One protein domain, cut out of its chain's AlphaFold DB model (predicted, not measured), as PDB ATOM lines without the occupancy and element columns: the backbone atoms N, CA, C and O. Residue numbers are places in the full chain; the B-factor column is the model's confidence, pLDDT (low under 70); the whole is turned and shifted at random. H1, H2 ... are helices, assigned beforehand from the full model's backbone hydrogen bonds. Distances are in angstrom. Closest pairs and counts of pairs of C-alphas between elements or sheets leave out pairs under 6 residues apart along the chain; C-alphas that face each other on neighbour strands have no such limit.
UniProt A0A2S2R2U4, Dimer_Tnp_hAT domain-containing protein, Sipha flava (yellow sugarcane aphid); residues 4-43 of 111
ATOM      1  N   ILE A   4     -85.912  61.229  12.377       72.75
ATOM      2  CA  ILE A   4     -85.306  62.533  12.090       72.75
ATOM      3  C   ILE A   4     -84.503  63.117  13.258       72.75
ATOM      4  O   ILE A   4     -83.454  63.715  13.027       72.75
ATOM      5  N   LYS A   5     -84.932  62.917  14.511       72.62
ATOM      6  CA  LYS A   5     -84.208  63.460  15.677       72.62
ATOM      7  C   LYS A   5     -82.818  62.843  15.835       72.62
ATOM      8  O   LYS A   5     -81.914  63.501  16.336       72.62
ATOM      9  N   ASN A   6     -82.637  61.598  15.394       70.69
ATOM     10  CA  ASN A   6     -81.334  60.936  15.427       70.69
ATOM     11  C   ASN A   6     -80.415  61.427  14.299       70.69
ATOM     12  O   ASN A   6     -79.236  61.670  14.531       70.69
ATOM     13  N   VAL A   7     -80.966  61.642  13.099       72.00
ATOM     14  CA  VAL A   7     -80.210  62.185  11.958       72.00
ATOM     15  C   VAL A   7     -79.717  63.599  12.252       72.00
ATOM     16  O   VAL A   7     -78.554  63.910  12.015       72.00
ATOM     17  N   LEU A   8     -80.584  64.448  12.807       70.31
ATOM     18  CA  LEU A   8     -80.242  65.841  13.075       70.31
ATOM     19  C   LEU A   8     -79.362  66.013  14.318       70.31
ATOM     20  O   LEU A   8     -78.810  67.089  14.489       70.31
ATOM     21  N   LYS A   9     -79.238  64.998  15.194       65.19
ATOM     22  CA  LYS A   9     -78.574  65.086  16.517       65.19
ATOM     23  C   LYS A   9     -79.022  66.285  17.376       65.19
ATOM     24  O   LYS A   9     -78.362  66.632  18.350       65.19
ATOM     25  N   VAL A  10     -80.154  66.904  17.045       60.19
ATOM     26  CA  VAL A  10     -80.708  68.086  17.711       60.19
ATOM     27  C   VAL A  10     -82.113  67.743  18.185       60.19
ATOM     28  O   VAL A  10     -82.909  67.133  17.464       60.19
ATOM     29  N   ASN A  11     -82.436  68.143  19.413       61.41
ATOM     30  CA  ASN A  11     -83.772  67.987  19.966       61.41
ATOM     31  C   ASN A  11     -84.676  69.131  19.480       61.41
ATOM     32  O   ASN A  11     -84.990  70.040  20.237       61.41
ATOM     33  N   VAL A  12     -85.043  69.108  18.197       64.44
ATOM     34  CA  VAL A  12     -85.971  70.088  17.607       64.44
ATOM     35  C   VAL A  12     -87.416  69.637  17.828       64.44
ATOM     36  O   VAL A  12     -87.725  68.439  17.748       64.44
ATOM     37  N   ASP A  13     -88.304  70.588  18.102       68.81
ATOM     38  CA  ASP A  13     -89.743  70.354  18.193       68.81
ATOM     39  C   ASP A  13     -90.354  70.023  16.825       68.81
ATOM     40  O   ASP A  13     -89.964  70.562  15.786       68.81
ATOM     41  N   LEU A  14     -91.327  69.108  16.819       67.94
ATOM     42  CA  LEU A  14     -91.969  68.627  15.587       67.94
ATOM     43  C   LEU A  14     -92.648  69.744  14.806       67.94
ATOM     44  O   LEU A  14     -92.629  69.738  13.576       67.94
ATOM     45  N   GLU A  15     -93.261  70.667  15.540       69.88
ATOM     46  CA  GLU A  15     -94.042  71.765  14.986       69.88
ATOM     47  C   GLU A  15     -93.147  72.694  14.165       69.88
ATOM     48  O   GLU A  15     -93.489  73.057  13.044       69.88
ATOM     49  N   VAL A  16     -91.936  72.976  14.653       74.56
ATOM     50  CA  VAL A  16     -90.954  73.810  13.949       74.56
ATOM     51  C   VAL A  16     -90.510  73.154  12.638       74.56
ATOM     52  O   VAL A  16     -90.425  73.825  11.610       74.56
ATOM     53  N   LEU A  17     -90.288  71.834  12.637       73.38
ATOM     54  CA  LEU A  17     -89.897  71.089  11.435       73.38
ATOM     55  C   LEU A  17     -91.014  71.043  10.386       73.38
ATOM     56  O   LEU A  17     -90.750  71.231   9.199       73.38
ATOM     57  N   GLN A  18     -92.261  70.821  10.806       74.44
ATOM     58  CA  GLN A  18     -93.407  70.853   9.893       74.44
ATOM     59  C   GLN A  18     -93.638  72.247   9.314       74.44
ATOM     60  O   GLN A  18     -93.901  72.372   8.117       74.44
ATOM     61  N   ASN A  19     -93.479  73.291  10.125       75.31
ATOM     62  CA  ASN A  19     -93.620  74.671   9.673       75.31
ATOM     63  C   ASN A  19     -92.545  75.038   8.642       75.31
ATOM     64  O   ASN A  19     -92.880  75.604   7.604       75.31
ATOM     65  N   HIS A  20     -91.291  74.624   8.857       75.06
ATOM     66  CA  HIS A  20     -90.209  74.805   7.882       75.06
ATOM     67  C   HIS A  20     -90.449  74.052   6.567       75.06
ATOM     68  O   HIS A  20     -90.209  74.584   5.485       75.06
ATOM     69  N   LEU A  21     -90.937  72.811   6.630       74.31
ATOM     70  CA  LEU A  21     -91.263  72.043   5.424       74.31
ATOM     71  C   LEU A  21     -92.413  72.681   4.635       74.31
ATOM     72  O   LEU A  21     -92.397  72.689   3.407       74.31
ATOM     73  N   ASN A  22     -93.397  73.249   5.332       75.12
ATOM     74  CA  ASN A  22     -94.518  73.933   4.696       75.12
ATOM     75  C   ASN A  22     -94.109  75.295   4.111       75.12
ATOM     76  O   ASN A  22     -94.581  75.641   3.029       75.12
ATOM     77  N   SER A  23     -93.202  76.039   4.756       73.44
ATOM     78  CA  SER A  23     -92.719  77.335   4.252       73.44
ATOM     79  C   SER A  23     -91.884  77.215   2.976       73.44
ATOM     80  O   SER A  23     -91.824  78.151   2.187       73.44
ATOM     81  N   LEU A  24     -91.240  76.066   2.753       68.44
ATOM     82  CA  LEU A  24     -90.380  75.823   1.591       68.44
ATOM     83  C   LEU A  24     -91.154  75.491   0.298       68.44
ATOM     84  O   LEU A  24     -90.523  75.227  -0.723       68.44
ATOM     85  N   ASN A  25     -92.497  75.453   0.312       65.44
ATOM     86  CA  ASN A  25     -93.331  75.020  -0.828       65.44
ATOM     87  C   ASN A  25     -92.869  73.684  -1.462       65.44
ATOM     88  O   ASN A  25     -93.116  73.385  -2.634       65.44
ATOM     89  N   SER A  26     -92.234  72.817  -0.664       63.16
ATOM     90  CA  SER A  26     -91.576  71.591  -1.131       63.16
ATOM     91  C   SER A  26     -92.544  70.550  -1.700       63.16
ATOM     92  O   SER A  26     -92.115  69.618  -2.375       63.16
ATOM     93  N   LYS A  27     -93.853  70.706  -1.458       65.50
ATOM     94  CA  LYS A  27     -94.910  69.863  -2.041       65.50
ATOM     95  C   LYS A  27     -94.976  69.955  -3.567       65.50
ATOM     96  O   LYS A  27     -95.268  68.944  -4.197       65.50
ATOM     97  N   GLN A  28     -94.732  71.136  -4.140       68.44
ATOM     98  CA  GLN A  28     -94.778  71.338  -5.593       68.44
ATOM     99  C   GLN A  28     -93.426  71.066  -6.252       68.44
ATOM    100  O   GLN A  28     -93.386  70.491  -7.333       68.44
ATOM    101  N   ILE A  29     -92.328  71.439  -5.590       75.81
ATOM    102  CA  ILE A  29     -90.981  71.350  -6.168       75.81
ATOM    103  C   ILE A  29     -90.418  69.921  -6.054       75.81
ATOM    104  O   ILE A  29     -89.815  69.416  -6.995       75.81
ATOM    105  N   PHE A  30     -90.646  69.234  -4.925       78.81
ATOM    106  CA  PHE A  30     -90.072  67.913  -4.642       78.81
ATOM    107  C   PHE A  30     -91.065  66.977  -3.922       78.81
ATOM    108  O   PHE A  30     -90.892  66.651  -2.740       78.81
ATOM    109  N   PRO A  31     -92.094  66.469  -4.626       82.06
ATOM    110  CA  PRO A  31     -93.183  65.700  -4.014       82.06
ATOM    111  C   PRO A  31     -92.719  64.393  -3.348       82.06
ATOM    112  O   PRO A  31     -93.254  64.004  -2.308       82.06
ATOM    113  N   ASN A  32     -91.708  63.722  -3.908       84.44
ATOM    114  CA  ASN A  32     -91.184  62.467  -3.358       84.44
ATOM    115  C   ASN A  32     -90.377  62.690  -2.075       84.44
ATOM    116  O   ASN A  32     -90.568  61.968  -1.095       84.44
ATOM    117  N   TYR A  33     -89.536  63.725  -2.040       82.31
ATOM    118  CA  TYR A  33     -88.781  64.076  -0.838       82.31
ATOM    119  C   TYR A  33     -89.708  64.537   0.283       82.31
ATOM    120  O   TYR A  33     -89.538  64.114   1.422       82.31
ATOM    121  N   TYR A  34     -90.746  65.315  -0.033       82.62
ATOM    122  CA  TYR A  34     -91.743  65.723   0.955       82.62
ATOM    123  C   TYR A  34     -92.433  64.521   1.624       82.62
ATOM    124  O   TYR A  34     -92.572  64.478   2.847       82.62
ATOM    125  N   LYS A  35     -92.817  63.504   0.840       82.88
ATOM    126  CA  LYS A  35     -93.385  62.259   1.384       82.88
ATOM    127  C   LYS A  35     -92.384  61.517   2.270       82.88
ATOM    128  O   LYS A  35     -92.761  61.078   3.354       82.88
ATOM    129  N   LEU A  36     -91.125  61.410   1.844       84.94
ATOM    130  CA  LEU A  36     -90.075  60.746   2.619       84.94
ATOM    131  C   LEU A  36     -89.831  61.449   3.961       84.94
ATOM    132  O   LEU A  36     -89.763  60.785   4.994       84.94
ATOM    133  N   PHE A  37     -89.768  62.783   3.964       81.88
ATOM    134  CA  PHE A  37     -89.639  63.567   5.191       81.88
ATOM    135  C   PHE A  37     -90.825  63.348   6.127       81.88
ATOM    136  O   PHE A  37     -90.613  63.089   7.308       81.88
ATOM    137  N   ASN A  38     -92.059  63.350   5.617       82.00
ATOM    138  CA  ASN A  38     -93.233  63.049   6.438       82.00
ATOM    139  C   ASN A  38     -93.156  61.657   7.079       82.00
ATOM    140  O   ASN A  38     -93.414  61.521   8.274       82.00
ATOM    141  N   VAL A  39     -92.743  60.637   6.323       85.44
ATOM    142  CA  VAL A  39     -92.554  59.281   6.861       85.44
ATOM    143  C   VAL A  39     -91.474  59.275   7.945       85.44
ATOM    144  O   VAL A  39     -91.692  58.736   9.031       85.44
ATOM    145  N   ALA A  40     -90.342  59.935   7.703       82.81
ATOM    146  CA  ALA A  40     -89.225  60.003   8.640       82.81
ATOM    147  C   ALA A  40     -89.537  60.823   9.912       82.81
ATOM    148  O   ALA A  40     -88.947  60.569  10.966       82.81
ATOM    149  N   ILE A  41     -90.484  61.768   9.844       79.94
ATOM    150  CA  ILE A  41     -91.093  62.391  11.025       79.94
ATOM    151  C   ILE A  41     -91.910  61.304  11.740       79.94
ATOM    152  O   ILE A  41     -91.620  60.954  12.873       79.94
ATOM    153  N   THR A  42     -92.879  60.672  11.089       80.75
ATOM    154  CA  THR A  42     -93.803  59.759  11.789       80.75
ATOM    155  C   THR A  42     -93.176  58.497  12.390       80.75
ATOM    156  O   THR A  42     -93.716  57.977  13.366       80.75
ATOM    157  N   LEU A  43     -92.059  57.992  11.853       82.25
ATOM    158  CA  LEU A  43     -91.488  56.727  12.308       82.25
ATOM    159  C   LEU A  43     -90.783  56.869  13.675       82.25
ATOM    160  O   LEU A  43     -89.792  57.605  13.794       82.25
TER     161      LEU A  43
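This is residues 4 to 43 of the 111 residues of the protein "Dimer_Tnp_hAT domain-containing protein" of Sipha flava (yellow sugarcane aphid) (UniProt A0A2S2R2U4). The model is a loose ring of four helices: the two longer ones, H2 and H4, run side by side in opposite ways with a gap between them, the small H3 sits at the turn that joins them at one end, and the short H1 stands at the other end, near the last turns of H4. No two of the helices clearly touch, though H4 is near each of the other three, and residues 28 to 33, of which 31 to 33 belong to H4, stand free at the end where H3 is followed by H4. The printed part has 40 residues with four named helices, in the order H1, H2, H3, H4 along the chain, and no named strand, and the class is all helix. By its radius of gyration of the C-alphas, 10.2 A, the whole is compact, while its outline is elongated, with spans of 28 by 17 by 13 A.

The printed part begins with H1, residues 4 to 8, whose first C-alpha, that of Ile 4, is at (-85.306, 62.533, 12.090). H1 measures 6.1 A from first to last C-alpha. After residues 9 to 13 comes H2, residues 14 to 23, from Leu 14 at (-91.969, 68.627, 15.587) to Ser 23 at (-92.719, 77.335, 4.252), 14.3 A from first to last C-alpha. Residues 24 and 25 lead to H3, residues 26 to 29, which measures 5.1 A. Phe 30 alone lies between H3 and H4. H4, residues 31 to 42, is the longest helix by residues, with 12 of them, and measures 16.9 A. Its last C-alpha, that of Thr 42, is at (-93.803, 59.759, 11.789), and Leu 43 ends the printed part.

H1 and H2, which follow each other along the chain, are apart, and a tight link of 5 residues joins them. H1 is also apart from H3. H1 is close to H4 but not clearly touching it: their closest C-alphas, those of Ile 4 and Ala 40, are 5.8 A apart, and the centres of the two helices are 13.4 A apart. H2 and H4 are close but not clearly touching, with 2 pairs of C-alphas within 8 A. Their closest C-alphas, those of Leu 21 and Tyr 34, are 7.8 A apart, and their centres are 12.0 A apart. Their lines stand at a shallow tilt of 10 degrees, and they run opposite ways. H2 and H3 meet only through their link, residues 24 and 25. H3 and H4 are close but not clearly touching, with the closest C-alphas, those of Lys 27 and Tyr 34, 6.0 A apart and a distance of 11.6 A from centre to centre. In H1, H2 and H4 every pair of O of residue i and N of residue i+4 is within hydrogen-bond range, while H3 is too short for such a pair and its 1 pair of O of residue i and N of residue i+3 is not within range.

The two C-alphas farthest apart are those of Lys 9 and Gln 28, at 28.1 A, whereas the first and last printed C-alphas, those of Ile 4 and Leu 43, are 8.5 A apart. The printed part has no cut. The three links, H1 to H2, H2 to H3 and H3 to H4, are tight. The mean pLDDT of the printed part is 74.3. It is under 70 in 12 residues, namely 9 to 15, of which 14 and 15 belong to H2, and 24 to 28, of which 26 to 28 belong to H3. The mean pLDDT of H4 is 83, and that of H3 is 68.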